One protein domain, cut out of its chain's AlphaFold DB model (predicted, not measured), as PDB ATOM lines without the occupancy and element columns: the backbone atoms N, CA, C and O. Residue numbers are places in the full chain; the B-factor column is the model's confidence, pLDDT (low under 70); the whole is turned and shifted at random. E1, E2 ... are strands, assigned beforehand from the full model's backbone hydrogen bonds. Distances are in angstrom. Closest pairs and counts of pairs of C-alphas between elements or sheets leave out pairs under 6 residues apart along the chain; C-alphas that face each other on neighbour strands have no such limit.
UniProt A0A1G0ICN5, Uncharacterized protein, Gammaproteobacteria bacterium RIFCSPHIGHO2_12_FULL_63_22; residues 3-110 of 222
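What this domain is: This is residues 3 to 110 of the 222 residues of an uncharacterized protein of Gammaproteobacteria bacterium RIFCSPHIGHO2_12_FULL_63_22 (UniProt A0A1G0ICN5). Little of this domain is regular structure; it is a sandwich of two antiparallel sheets face to face, E3-E4-E1-E6 and E2-E5-E7, their strands crossed at 45 degrees. Its 108 printed residues hold seven named strands, E1 to E7 in order, with 40 residues: all strand. It is compact, radius of gyration of the C-alphas 13.2 A, spanning 34 by 31 by 22 A.

How they stand to each other: E1, residues 10 to 18, has antiparallel neighbours E4, residues 74 to 79, and E6, residues 100 to 103; N 14 and O 75, 2.9 A, and N 17 and O 101, 3.1 A, are within hydrogen-bond range. E3, residues 64 to 67, forms a hairpin with E4, N 66 to O 76 3.0 A. E5, residues 88 to 96, neighbours E2, residues 34 to 38, N 36 to O 94 2.9 A.

Where its parts are: E1, 25.5 A from first to last C-alpha, begins at C-alpha 10 (36.742, 66.946, -4.120); E7, residues 107 to 109, ends at C-alpha 109 (41.384, 72.544, -13.857).

The domain as a whole: The links E1 to E2 and E2 to E3 are long; no printed residue is under 70 in pLDDT.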
ATOM      1  N   ILE A   3      43.657  71.038  -9.965       81.75
ATOM      2  CA  ILE A   3      42.934  69.765 -10.018       81.75
ATOM      3  C   ILE A   3      42.942  69.234 -11.450       81.75
ATOM      4  O   ILE A   3      42.975  70.004 -12.409       81.75
ATOM      5  N   ARG A   4      42.929  67.910 -11.604       78.81
ATOM      6  CA  ARG A   4      42.804  67.295 -12.928       78.81
ATOM      7  C   ARG A   4      41.336  67.307 -13.349       78.81
ATOM      8  O   ARG A   4      40.480  67.116 -12.477       78.81
ATOM      9  N   PRO A   5      41.018  67.480 -14.638       80.88
ATOM     10  CA  PRO A   5      39.646  67.304 -15.070       80.88
ATOM     11  C   PRO A   5      39.177  65.858 -14.803       80.88
ATOM     12  O   PRO A   5      39.993  64.942 -14.680       80.88
ATOM     13  N   GLY A   6      37.878  65.663 -14.613       80.19
ATOM     14  CA  GLY A   6      37.290  64.372 -14.244       80.19
ATOM     15  C   GLY A   6      37.649  63.865 -12.841       80.19
ATOM     16  O   GLY A   6      37.276  62.748 -12.499       80.19
ATOM     17  N   SER A   7      38.361  64.646 -12.016       82.25
ATOM     18  CA  SER A   7      38.592  64.279 -10.611       82.25
ATOM     19  C   SER A   7      37.261  64.187  -9.866       82.25
ATOM     20  O   SER A   7      36.492  65.141  -9.918       82.25
ATOM     21  N   ALA A   8      37.038  63.097  -9.135       86.25
ATOM     22  CA  ALA A   8      35.863  62.918  -8.284       86.25
ATOM     23  C   ALA A   8      36.132  63.310  -6.819       86.25
ATOM     24  O   ALA A   8      37.293  63.468  -6.411       86.25
ATOM     25  N   ASP A   9      35.059  63.453  -6.042       90.38
ATOM     26  CA  ASP A   9      35.048  63.521  -4.575       90.38
ATOM     27  C   ASP A   9      35.979  64.606  -4.001       90.38
ATOM     28  O   ASP A   9      36.824  64.378  -3.123       90.38
ATOM     29  N   ARG A  10      35.876  65.831  -4.530       90.75
ATOM     30  CA  ARG A  10      36.742  66.946  -4.120       90.75
ATOM     31  C   ARG A  10      36.144  67.750  -2.970       90.75
ATOM     32  O   ARG A  10      35.058  68.316  -3.076       90.75
ATOM     33  N   SER A  11      36.925  67.874  -1.899       93.00
ATOM     34  CA  SER A  11      36.638  68.747  -0.759       93.00
ATOM     35  C   SER A  11      37.541  69.978  -0.763       93.00
ATOM     36  O   SER A  11      38.751  69.883  -0.998       93.00
ATOM     37  N   PHE A  12      36.976  71.134  -0.431       92.06
ATOM     38  CA  PHE A  12      37.686  72.406  -0.374       92.06
ATOM     39  C   PHE A  12      37.517  73.083   0.976       92.06
ATOM     40  O   PHE A  12      36.492  72.953   1.640       92.06
ATOM     41  N   LYS A  13      38.535  73.851   1.368       93.25
ATOM     42  CA  LYS A  13      38.456  74.742   2.519       93.25
ATOM     43  C   LYS A  13      38.044  76.131   2.044       93.25
ATOM     44  O   LYS A  13      38.766  76.744   1.260       93.25
ATOM     45  N   VAL A  14      36.925  76.626   2.555       94.00
ATOM     46  CA  VAL A  14      36.441  77.994   2.326       94.00
ATOM     47  C   VAL A  14      36.389  78.751   3.645       94.00
ATOM     48  O   VAL A  14      36.313  78.140   4.712       94.00
ATOM     49  N   GLN A  15      36.433  80.075   3.582       94.81
ATOM     50  CA  GLN A  15      36.149  80.937   4.721       94.81
ATOM     51  C   GLN A  15      34.866  81.718   4.464       94.81
ATOM     52  O   GLN A  15      34.691  82.272   3.379       94.81
ATOM     53  N   ILE A  16      33.995  81.775   5.466       94.81
ATOM     54  CA  ILE A  16      32.801  82.612   5.459       94.81
ATOM     55  C   ILE A  16      33.041  83.803   6.375       94.81
ATOM     56  O   ILE A  16      33.432  83.651   7.537       94.81
ATOM     57  N   VAL A  17      32.818  84.992   5.830       94.62
ATOM     58  CA  VAL A  17      32.924  86.262   6.548       94.62
ATOM     59  C   VAL A  17      31.666  87.091   6.326       94.62
ATOM     60  O   VAL A  17      30.955  86.876   5.346       94.62
ATOM     61  N   ASP A  18      31.396  88.035   7.217       92.94
ATOM     62  CA  ASP A  18      30.365  89.047   6.999       92.94
ATOM     63  C   ASP A  18      30.833  90.130   6.006       92.94
ATOM     64  O   ASP A  18      31.971  90.129   5.520       92.94
ATOM     65  N   ASP A  19      29.961  91.090   5.700       87.56
ATOM     66  CA  ASP A  19      30.274  92.204   4.794       87.56
ATOM     67  C   ASP A  19      31.413  93.124   5.258       87.56
ATOM     68  O   ASP A  19      31.977  93.876   4.452       87.56
ATOM     69  N   VAL A  20      31.776  93.049   6.537       90.75
ATOM     70  CA  VAL A  20      32.866  93.805   7.161       90.75
ATOM     71  C   VAL A  20      34.143  92.950   7.257       90.75
ATOM     72  O   VAL A  20      35.199  93.444   7.654       90.75
ATOM     73  N   GLY A  21      34.087  91.685   6.833       88.88
ATOM     74  CA  GLY A  21      35.207  90.749   6.827       88.88
ATOM     75  C   GLY A  21      35.409  89.996   8.145       88.88
ATOM     76  O   GLY A  21      36.457  89.371   8.322       88.88
ATOM     77  N   VAL A  22      34.450  90.037   9.074       93.62
ATOM     78  CA  VAL A  22      34.515  89.280  10.331       93.62
ATOM     79  C   VAL A  22      34.132  87.826  10.065       93.62
ATOM     80  O   VAL A  22      33.097  87.578   9.450       93.62
ATOM     81  N   PRO A  23      34.920  86.841  10.528       94.50
ATOM     82  CA  PRO A  23      34.573  85.446  10.324       94.50
ATOM     83  C   PRO A  23      33.256  85.051  10.987       94.50
ATOM     84  O   PRO A  23      33.042  85.326  12.168       94.50
ATOM     85  N   VAL A  24      32.415  84.341  10.239       94.75
ATOM     86  CA  VAL A  24      31.121  83.843  10.712       94.75
ATOM     87  C   VAL A  24      31.237  82.352  11.000       94.75
ATOM     88  O   VAL A  24      31.646  81.581  10.138       94.75
ATOM     89  N   THR A  25      30.903  81.960  12.228       95.06
ATOM     90  CA  THR A  25      30.988  80.582  12.742       95.06
ATOM     91  C   THR A  25      29.598  80.018  13.035       95.06
ATOM     92  O   THR A  25      28.634  80.773  13.163       95.06
ATOM     93  N   GLY A  26      29.477  78.705  13.226       93.38
ATOM     94  CA  GLY A  26      28.224  78.048  13.612       93.38
ATOM     95  C   GLY A  26      27.186  77.921  12.495       93.38
ATOM     96  O   GLY A  26      26.038  77.578  12.776       93.38
ATOM     97  N   LEU A  27      27.561  78.192  11.242       94.12
ATOM     98  CA  LEU A  27      26.703  77.929  10.092       94.12
ATOM     99  C   LEU A  27      26.482  76.424   9.906       94.12
ATOM    100  O   LEU A  27      27.407  75.618  10.031       94.12
ATOM    101  N   VAL A  28      25.245  76.083   9.571       94.31
ATOM    102  CA  VAL A  28      24.788  74.743   9.182       94.31
ATOM    103  C   VAL A  28      24.240  74.822   7.765       94.31
ATOM    104  O   VAL A  28      23.963  75.919   7.288       94.31
ATOM    105  N   ALA A  29      24.024  73.694   7.098       94.31
ATOM    106  CA  ALA A  29      23.561  73.646   5.712       94.31
ATOM    107  C   ALA A  29      22.352  74.560   5.427       94.31
ATOM    108  O   ALA A  29      22.312  75.226   4.397       94.31
ATOM    109  N   ALA A  30      21.399  74.653   6.361       93.56
ATOM    110  CA  ALA A  30      20.204  75.492   6.225       93.56
ATOM    111  C   ALA A  30      20.470  77.011   6.287       93.56
ATOM    112  O   ALA A  30      19.648  77.791   5.812       93.56
ATOM    113  N   THR A  31      21.576  77.436   6.900       93.50
ATOM    114  CA  THR A  31      21.983  78.848   7.022       93.50
ATOM    115  C   THR A  31      23.246  79.167   6.225       93.50
ATOM    116  O   THR A  31      23.716  80.304   6.240       93.50
ATOM    117  N   PHE A  32      23.802  78.176   5.531       94.19
ATOM    118  CA  PHE A  32      24.983  78.328   4.702       94.19
ATOM    119  C   PHE A  32      24.625  79.051   3.393       94.19
ATOM    120  O   PHE A  32      23.540  78.818   2.853       94.19
ATOM    121  N   PRO A  33      25.510  79.906   2.846       93.62
ATOM    122  CA  PRO A  33      25.300  80.495   1.528       93.62
ATOM    123  C   PRO A  33      25.097  79.430   0.451       93.62
ATOM    124  O   PRO A  33      25.781  78.406   0.458       93.62
ATOM    125  N   ALA A  34      24.220  79.692  -0.518       92.94
ATOM    126  CA  ALA A  34      24.157  78.857  -1.714       92.94
ATOM    127  C   ALA A  34      25.502  78.947  -2.446       92.94
ATOM    128  O   ALA A  34      26.016  80.050  -2.609       92.94
ATOM    129  N   LEU A  35      26.081  77.819  -2.866       94.88
ATOM    130  CA  LEU A  35      27.425  77.778  -3.451       94.88
ATOM    131  C   LEU A  35      27.414  77.486  -4.950       94.88
ATOM    132  O   LEU A  35      26.617  76.685  -5.448       94.88
ATOM    133  N   TYR A  36      28.369  78.097  -5.649       93.50
ATOM    134  CA  TYR A  36      28.558  77.967  -7.088       93.50
ATOM    135  C   TYR A  36      30.043  77.862  -7.433       93.50
ATOM    136  O   TYR A  36      30.874  78.589  -6.885       93.50
ATOM    137  N   ALA A  37      30.370  77.011  -8.403       93.00
ATOM    138  CA  ALA A  37      31.634  77.074  -9.123       93.00
ATOM    139  C   ALA A  37      31.480  78.049 -10.294       93.00
ATOM    140  O   ALA A  37      30.813  77.748 -11.289       93.00
ATOM    141  N   LEU A  38      32.085  79.228 -10.167       91.25
ATOM    142  CA  LEU A  38      32.192  80.200 -11.245       91.25
ATOM    143  C   LEU A  38      33.256  79.720 -12.225       91.25
ATOM    144  O   LEU A  38      34.409  79.532 -11.842       91.25
ATOM    145  N   ARG A  39      32.853  79.528 -13.477       86.62
ATOM    146  CA  ARG A  39      33.706  79.077 -14.575       86.62
ATOM    147  C   ARG A  39      33.982  80.229 -15.532       86.62
ATOM    148  O   ARG A  39      33.136  81.109 -15.684       86.62
ATOM    149  N   THR A  40      35.145  80.231 -16.182       81.25
ATOM    150  CA  THR A  40      35.476  81.286 -17.158       81.25
ATOM    151  C   THR A  40      34.898  80.994 -18.540       81.25
ATOM    152  O   THR A  40      34.564  81.917 -19.280       81.25
ATOM    153  N   SER A  41      34.747  79.710 -18.873       74.31
ATOM    154  CA  SER A  41      34.343  79.252 -20.205       74.31
ATOM    155  C   SER A  41      32.851  78.918 -20.342       74.31
ATOM    156  O   SER A  41      32.348  78.800 -21.460       74.31
ATOM    157  N   THR A  42      32.122  78.782 -19.227       81.62
ATOM    158  CA  THR A  42      30.708  78.368 -19.201       81.62
ATOM    159  C   THR A  42      29.910  79.075 -18.104       81.62
ATOM    160  O   THR A  42      30.463  79.790 -17.272       81.62
ATOM    161  N   ALA A  43      28.595  78.837 -18.065       87.75
ATOM    162  CA  ALA A  43      27.753  79.278 -16.956       87.75
ATOM    163  C   ALA A  43      28.232  78.694 -15.605       87.75
ATOM    164  O   ALA A  43      28.782  77.584 -15.588       87.75
ATOM    165  N   PRO A  44      28.005  79.406 -14.482       90.81
ATOM    166  CA  PRO A  44      28.244  78.879 -13.144       90.81
ATOM    167  C   PRO A  44      27.497  77.571 -12.891       90.81
ATOM    168  O   PRO A  44      26.344  77.417 -13.297       90.81
ATOM    169  N   ILE A  45      28.138  76.651 -12.175       92.56
ATOM    170  CA  ILE A  45      27.538  75.372 -11.788       92.56
ATOM    171  C   ILE A  45      27.208  75.422 -10.297       92.56
ATOM    172  O   ILE A  45      28.085  75.674  -9.471       92.56
ATOM    173  N   ALA A  46      25.938  75.203  -9.957       93.31
ATOM    174  CA  ALA A  46      25.470  75.189  -8.575       93.31
ATOM    175  C   ALA A  46      25.908  73.911  -7.847       93.31
ATOM    176  O   ALA A  46      25.915  72.831  -8.437       93.31
ATOM    177  N   PHE A  47      26.202  74.024  -6.550       93.31
ATOM    178  CA  PHE A  47      26.547  72.872  -5.703       93.31
ATOM    179  C   PHE A  47      25.323  72.025  -5.317       93.31
ATOM    180  O   PHE A  47      25.470  70.951  -4.748       93.31
ATOM    181  N   GLY A  48      24.115  72.485  -5.657       91.94
ATOM    182  CA  GLY A  48      22.869  71.811  -5.309       91.94
ATOM    183  C   GLY A  48      22.450  72.065  -3.862       91.94
ATOM    184  O   GLY A  48      22.770  73.102  -3.279       91.94
ATOM    185  N   ALA A  49      21.670  71.137  -3.303       93.44
ATOM    186  CA  ALA A  49      21.225  71.217  -1.917       93.44
ATOM    187  C   ALA A  49      22.383  70.882  -0.970       93.44
ATOM    188  O   ALA A  49      23.024  69.845  -1.117       93.44
ATOM    189  N   LEU A  50      22.623  71.749   0.013       95.88
ATOM    190  CA  LEU A  50      23.669  71.532   1.006       95.88
ATOM    191  C   LEU A  50      23.197  70.583   2.112       95.88
ATOM    192  O   LEU A  50      22.009  70.529   2.436       95.88
ATOM    193  N   SER A  51      24.138  69.861   2.716       97.19
ATOM    194  CA  SER A  51      23.875  68.942   3.827       97.19
ATOM    195  C   SER A  51      24.943  69.041   4.916       97.19
ATOM    196  O   SER A  51      26.104  69.336   4.646       97.19
ATOM    197  N   ASP A  52      24.554  68.821   6.173       97.56
ATOM    198  CA  ASP A  52      25.499  68.846   7.290       97.56
ATOM    199  C   ASP A  52      26.289  67.539   7.355       97.56
ATOM    200  O   ASP A  52      25.725  66.459   7.550       97.56
ATOM    201  N   LEU A  53      27.616  67.632   7.276       96.94
ATOM    202  CA  LEU A  53      28.476  66.489   7.564       96.94
ATOM    203  C   LEU A  53      28.543  66.257   9.080       96.94
ATOM    204  O   LEU A  53      28.623  67.190   9.894       96.94
ATOM    205  N   ALA A  54      28.583  64.990   9.488       95.06
ATOM    206  CA  ALA A  54      28.659  64.629  10.902       95.06
ATOM    207  C   ALA A  54      29.971  65.120  11.547       95.06
ATOM    208  O   ALA A  54      29.956  65.697  12.639       95.06
ATOM    209  N   ALA A  55      31.094  64.971  10.839       94.19
ATOM    210  CA  ALA A  55      32.441  65.310  11.293       94.19
ATOM    211  C   ALA A  55      33.333  65.783  10.129       94.19
ATOM    212  O   ALA A  55      32.997  65.605   8.960       94.19
ATOM    213  N   ILE A  56      34.478  66.401  10.441       93.94
ATOM    214  CA  ILE A  56      35.389  66.965   9.425       93.94
ATOM    215  C   ILE A  56      36.048  65.895   8.542       93.94
ATOM    216  O   ILE A  56      36.496  66.195   7.441       93.94
ATOM    217  N   ASP A  57      36.090  64.659   9.025       94.12
ATOM    218  CA  ASP A  57      36.639  63.451   8.408       94.12
ATOM    219  C   ASP A  57      35.544  62.512   7.872       94.12
ATOM    220  O   ASP A  57      35.835  61.386   7.476       94.12
ATOM    221  N   SER A  58      34.285  62.968   7.833       96.38
ATOM    222  CA  SER A  58      33.209  62.216   7.179       96.38
ATOM    223  C   SER A  58      33.556  61.939   5.713       96.38
ATOM    224  O   SER A  58      34.256  62.734   5.074       96.38
ATOM    225  N   ALA A  59      33.060  60.819   5.182       95.50
ATOM    226  CA  ALA A  59      33.157  60.524   3.755       95.50
ATOM    227  C   ALA A  59      32.612  61.699   2.927       95.50
ATOM    228  O   ALA A  59      31.749  62.439   3.407       95.50
ATOM    229  N   HIS A  60      33.159  61.890   1.725       95.19
ATOM    230  CA  HIS A  60      32.686  62.937   0.823       95.19
ATOM    231  C   HIS A  60      31.208  62.719   0.489       95.19
ATOM    232  O   HIS A  60      30.761  61.584   0.306       95.19
ATOM    233  N   ALA A  61      30.455  63.813   0.484       95.44
ATOM    234  CA  ALA A  61      29.093  63.845  -0.014       95.44
ATOM    235  C   ALA A  61      28.850  65.180  -0.717       95.44
ATOM    236  O   ALA A  61      29.023  66.224  -0.093       95.44
ATOM    237  N   ASP A  62      28.413  65.157  -1.975       95.19
ATOM    238  CA  ASP A  62      28.076  66.361  -2.744       95.19
ATOM    239  C   ASP A  62      27.207  67.344  -1.938       95.19
ATOM    240  O   ASP A  62      26.131  66.998  -1.443       95.19
ATOM    241  N   GLY A  63      27.683  68.586  -1.793       94.69
ATOM    242  CA  GLY A  63      27.014  69.638  -1.021       94.69
ATOM    243  C   GLY A  63      27.234  69.551   0.495       94.69
ATOM    244  O   GLY A  63      26.664  70.343   1.248       94.69
ATOM    245  N   GLY A  64      28.047  68.611   0.970       97.00
ATOM    246  CA  GLY A  64      28.389  68.438   2.376       97.00
ATOM    247  C   GLY A  64      29.177  69.622   2.934       97.00
ATOM    248  O   GLY A  64      30.183  70.039   2.359       97.00
ATOM    249  N   VAL A  65      28.758  70.156   4.081       97.12
ATOM    250  CA  VAL A  65      29.448  71.256   4.769       97.12
ATOM    251  C   VAL A  65      29.791  70.908   6.212       97.12
ATOM    252  O   VAL A  65      29.027  70.248   6.923       97.12
ATOM    253  N   LYS A  66      30.964  71.363   6.672       96.94
ATOM    254  CA  LYS A  66      31.370  71.253   8.079       96.94
ATOM    255  C   LYS A  66      32.327  72.343   8.503       96.94
ATOM    256  O   LYS A  66      33.339  72.564   7.848       96.94
ATOM    257  N   GLU A  67      32.068  72.961   9.647       96.12
ATOM    258  CA  GLU A  67      33.025  73.887  10.247       96.12
ATOM    259  C   GLU A  67      34.282  73.159  10.745       96.12
ATOM    260  O   GLU A  67      34.207  72.097  11.371       96.12
ATOM    261  N   TYR A  68      35.450  73.754  10.503       94.31
ATOM    262  CA  TYR A  68      36.697  73.314  11.119       94.31
ATOM    263  C   TYR A  68      36.734  73.708  12.599       94.31
ATOM    264  O   TYR A  68      36.487  74.853  12.970       94.31
ATOM    265  N   SER A  69      37.162  72.777  13.452       86.00
ATOM    266  CA  SER A  69      37.252  72.975  14.908       86.00
ATOM    267  C   SER A  69      38.210  74.088  15.347       86.00
ATOM    268  O   SER A  69      38.129  74.544  16.484       86.00
ATOM    269  N   SER A  70      39.100  74.550  14.463       77.81
ATOM    270  CA  SER A  70      39.998  75.682  14.720       77.81
ATOM    271  C   SER A  70      39.266  77.017  14.912       77.81
ATOM    272  O   SER A  70      39.904  77.990  15.313       77.81
ATOM    273  N   GLY A  71      37.965  77.083  14.601       74.62
ATOM    274  CA  GLY A  71      37.201  78.327  14.552       74.62
ATOM    275  C   GLY A  71      37.666  79.244  13.416       74.62
ATOM    276  O   GLY A  71      38.448  78.843  12.547       74.62
ATOM    277  N   GLY A  72      37.183  80.489  13.412       87.62
ATOM    278  CA  GLY A  72      37.586  81.508  12.432       87.62
ATOM    279  C   GLY A  72      36.833  81.449  11.100       87.62
ATOM    280  O   GLY A  72      37.358  81.914  10.089       87.62
ATOM    281  N   GLY A  73      35.623  80.880  11.101       93.00
ATOM    282  CA  GLY A  73      34.717  80.850   9.951       93.00
ATOM    283  C   GLY A  73      35.205  79.986   8.794       93.00
ATOM    284  O   GLY A  73      34.838  80.231   7.650       93.00
ATOM    285  N   PHE A  74      36.064  79.001   9.060       95.19
ATOM    286  CA  PHE A  74      36.539  78.073   8.039       95.19
ATOM    287  C   PHE A  74      35.664  76.831   7.971       95.19
ATOM    288  O   PHE A  74      35.421  76.175   8.983       95.19
ATOM    289  N   TYR A  75      35.308  76.442   6.754       96.19
ATOM    290  CA  TYR A  75      34.449  75.300   6.479       96.19
ATOM    291  C   TYR A  75      35.084  74.384   5.441       96.19
ATOM    292  O   TYR A  75      35.705  74.846   4.481       96.19
ATOM    293  N   ARG A  76      34.930  73.077   5.640       95.56
ATOM    294  CA  ARG A  76      35.027  72.081   4.576       95.56
ATOM    295  C   ARG A  76      33.743  72.163   3.762       95.56
ATOM    296  O   ARG A  76      32.659  72.193   4.342       95.56
ATOM    297  N   VAL A  77      33.894  72.176   2.448       95.69
ATOM    298  CA  VAL A  77      32.809  72.065   1.479       95.69
ATOM    299  C   VAL A  77      33.145  70.924   0.536       95.69
ATOM    300  O   VAL A  77      34.187  70.954  -0.119       95.69
ATOM    301  N   ASP A  78      32.254  69.950   0.463       96.00
ATOM    302  CA  ASP A  78      32.299  68.855  -0.491       96.00
ATOM    303  C   ASP A  78      31.563  69.283  -1.752       96.00
ATOM    304  O   ASP A  78      30.372  69.597  -1.744       96.00
ATOM    305  N   ALA A  79      32.319  69.395  -2.832       92.75
ATOM    306  CA  ALA A  79      31.838  69.965  -4.068       92.75
ATOM    307  C   ALA A  79      31.431  68.848  -5.044       92.75
ATOM    308  O   ALA A  79      32.112  67.821  -5.064       92.75
ATOM    309  N   PRO A  80      30.374  69.047  -5.858       93.31
ATOM    310  CA  PRO A  80      29.941  68.046  -6.833       93.31
ATOM    311  C   PRO A  80      30.993  67.834  -7.917       93.31
ATOM    312  O   PRO A  80      31.765  68.743  -8.184       93.31
ATOM    313  N   ASP A  81      30.986  66.705  -8.619       90.38
ATOM    314  CA  ASP A  81      32.013  66.396  -9.639       90.38
ATOM    315  C   ASP A  81      31.901  67.230 -10.926       90.38
ATOM    316  O   ASP A  81      32.876  67.475 -11.644       90.38
ATOM    317  N   SER A  82      30.688  67.690 -11.229       88.75
ATOM    318  CA  SER A  82      30.368  68.364 -12.493       88.75
ATOM    319  C   SER A  82      31.231  69.589 -12.848       88.75
ATOM    320  O   SER A  82      31.535  69.745 -14.037       88.75
ATOM    321  N   PRO A  83      31.691  70.451 -11.916       88.50
ATOM    322  CA  PRO A  83      32.495  71.608 -12.279       88.50
ATOM    323  C   PRO A  83      33.925  71.267 -12.705       88.50
ATOM    324  O   PRO A  83      34.564  72.098 -13.346       88.50
ATOM    325  N   TRP A  84      34.415  70.060 -12.412       85.38
ATOM    326  CA  TRP A  84      35.757  69.606 -12.792       85.38
ATOM    327  C   TRP A  84      35.733  68.633 -13.967       85.38
ATOM    328  O   TRP A  84      36.786  68.186 -14.390       85.38
ATOM    329  N   ALA A  85      34.574  68.306 -14.538       83.25
ATOM    330  CA  ALA A  85      34.481  67.327 -15.626       83.25
ATOM    331  C   ALA A  85      35.270  67.717 -16.896       83.25
ATOM    332  O   ALA A  85      35.615  66.860 -17.704       83.25
ATOM    333  N   THR A  86      35.565  69.006 -17.087       79.19
ATOM    334  CA  THR A  86      36.247  69.546 -18.277       79.19
ATOM    335  C   THR A  86      37.317  70.554 -17.876       79.19
ATOM    336  O   THR A  86      37.236  71.124 -16.790       79.19
ATOM    337  N   GLU A  87      38.308  70.779 -18.743       79.12
ATOM    338  CA  GLU A  87      39.331  71.807 -18.517       79.12
ATOM    339  C   GLU A  87      38.705  73.203 -18.398       79.12
ATOM    340  O   GLU A  87      37.812  73.571 -19.163       79.12
ATOM    341  N   ASP A  88      39.189  73.974 -17.428       81.12
ATOM    342  CA  ASP A  88      38.848  75.379 -17.220       81.12
ATOM    343  C   ASP A  88      39.930  76.021 -16.341       81.12
ATOM    344  O   ASP A  88      40.464  75.391 -15.426       81.12
ATOM    345  N   SER A  89      40.260  77.277 -16.608       76.38
ATOM    346  CA  SER A  89      41.238  78.043 -15.829       76.38
ATOM    347  C   SER A  89      40.527  79.035 -14.915       76.38
ATOM    348  O   SER A  89      39.526  79.609 -15.330       76.38
ATOM    349  N   ASP A  90      41.066  79.296 -13.720       80.50
ATOM    350  CA  ASP A  90      40.507  80.262 -12.754       80.50
ATOM    351  C   ASP A  90      39.038  79.986 -12.367       80.50
ATOM    352  O   ASP A  90      38.186  80.878 -12.363       80.50
ATOM    353  N   ILE A  91      38.729  78.736 -12.001       87.94
ATOM    354  CA  ILE A  91      37.473  78.420 -11.317       87.94
ATOM    355  C   ILE A  91      37.509  79.011  -9.907       87.94
ATOM    356  O   ILE A  91      38.467  78.827  -9.148       87.94
ATOM    357  N   ARG A  92      36.418  79.676  -9.514       89.75
ATOM    358  CA  ARG A  92      36.248  80.231  -8.164       89.75
ATOM    359  C   ARG A  92      35.000  79.686  -7.503       89.75
ATOM    360  O   ARG A  92      33.940  79.644  -8.116       89.75
ATOM    361  N   ILE A  93      35.115  79.324  -6.230       91.25
ATOM    362  CA  ILE A  93      33.944  79.028  -5.406       91.25
ATOM    363  C   ILE A  93      33.392  80.358  -4.904       91.25
ATOM    364  O   ILE A  93      34.093  81.107  -4.221       91.25
ATOM    365  N   ALA A  94      32.148  80.644  -5.258       89.00
ATOM    366  CA  ALA A  94      31.399  81.798  -4.791       89.00
ATOM    367  C   ALA A  94      30.142  81.336  -4.062       89.00
ATOM    368  O   ALA A  94      29.727  80.182  -4.192       89.00
ATOM    369  N   GLY A  95      29.521  82.246  -3.317       85.56
ATOM    370  CA  GLY A  95      28.208  81.980  -2.764       85.56
ATOM    371  C   GLY A  95      27.302  83.194  -2.733       85.56
ATOM    372  O   GLY A  95      27.768  84.333  -2.747       85.56
ATOM    373  N   GLU A  96      26.007  82.910  -2.705       79.75
ATOM    374  CA  GLU A  96      24.932  83.886  -2.609       79.75
ATOM    375  C   GLU A  96      24.299  83.789  -1.220       79.75
ATOM    376  O   GLU A  96      23.731  82.763  -0.837       79.75
ATOM    377  N   ALA A  97      24.426  84.864  -0.451       78.94
ATOM    378  CA  ALA A  97      23.761  85.057   0.827       78.94
ATOM    379  C   ALA A  97      23.682  86.555   1.131       78.94
ATOM    380  O   ALA A  97      24.489  87.344   0.640       78.94
ATOM    381  N   ILE A  98      22.696  86.941   1.938       81.50
ATOM    382  CA  ILE A  98      22.597  88.305   2.456       81.50
ATOM    383  C   ILE A  98      23.652  88.460   3.558       81.50
ATOM    384  O   ILE A  98      23.782  87.577   4.404       81.50
ATOM    385  N   ASP A  99      24.402  89.560   3.519       84.81
ATOM    386  CA  ASP A  99      25.408  89.967   4.510       84.81
ATOM    387  C   ASP A  99      26.602  89.009   4.707       84.81
ATOM    388  O   ASP A  99      27.387  89.188   5.640       84.81
ATOM    389  N   LEU A 100      26.774  88.006   3.837       88.31
ATOM    390  CA  LEU A 100      27.859  87.023   3.909       88.31
ATOM    391  C   LEU A 100      28.665  86.970   2.614       88.31
ATOM    392  O   LEU A 100      28.144  87.129   1.512       88.31
ATOM    393  N   ARG A 101      29.954  86.657   2.747       88.81
ATOM    394  CA  ARG A 101      30.886  86.482   1.632       88.81
ATOM    395  C   ARG A 101      31.653  85.178   1.769       88.81
ATOM    396  O   ARG A 101      32.133  84.830   2.848       88.81
ATOM    397  N   VAL A 102      31.806  84.492   0.640       91.25
ATOM    398  CA  VAL A 102      32.613  83.274   0.519       91.25
ATOM    399  C   VAL A 102      33.994  83.641  -0.002       91.25
ATOM    400  O   VAL A 102      34.129  84.242  -1.066       91.25
ATOM    401  N   ILE A 103      35.028  83.254   0.740       89.56
ATOM    402  CA  ILE A 103      36.426  83.394   0.338       89.56
ATOM    403  C   ILE A 103      36.991  81.996   0.105       89.56
ATOM    404  O   ILE A 103      37.057  81.169   1.016       89.56
ATOM    405  N   ALA A 104      37.431  81.742  -1.123       87.31
ATOM    406  CA  ALA A 104      38.059  80.494  -1.526       87.31
ATOM    407  C   ALA A 104      39.304  80.774  -2.372       87.31
ATOM    408  O   ALA A 104      39.399  81.797  -3.053       87.31
ATOM    409  N   ALA A 105      40.270  79.856  -2.330       82.75
ATOM    410  CA  ALA A 105      41.420  79.922  -3.221       82.75
ATOM    411  C   ALA A 105      40.987  79.629  -4.672       82.75
ATOM    412  O   ALA A 105      40.132  78.762  -4.873       82.75
ATOM    413  N   PRO A 106      41.590  80.288  -5.680       82.06
ATOM    414  CA  PRO A 106      41.324  79.970  -7.077       82.06
ATOM    415  C   PRO A 106      41.788  78.547  -7.417       82.06
ATOM    416  O   PRO A 106      42.775  78.026  -6.863       82.06
ATOM    417  N   ILE A 107      41.056  77.926  -8.336       83.06
ATOM    418  CA  ILE A 107      41.214  76.538  -8.754       83.06
ATOM    419  C   ILE A 107      41.471  76.506 -10.259       83.06
ATOM    420  O   ILE A 107      40.667  76.999 -11.038       83.06
ATOM    421  N   ASP A 108      42.563  75.874 -10.667       79.06
ATOM    422  CA  ASP A 108      42.857  75.605 -12.069       79.06
ATOM    423  C   ASP A 108      42.558  74.137 -12.370       79.06
ATOM    424  O   ASP A 108      43.076  73.244 -11.692       79.06
ATOM    425  N   VAL A 109      41.729  73.887 -13.384       80.38
ATOM    426  CA  VAL A 109      41.384  72.544 -13.857       80.38
ATOM    427  C   VAL A 109      42.153  72.275 -15.137       80.38
ATOM    428  O   VAL A 109      41.776  72.709 -16.225       80.38
ATOM    429  N   THR A 110      43.266  71.563 -15.012       73.81
ATOM    430  CA  THR A 110      44.174  71.302 -16.130       73.81
ATOM    431  C   THR A 110      44.660  69.865 -16.106       73.81
ATOM    432  O   THR A 110      44.878  69.286 -15.042       73.81
TER     433      THR A 110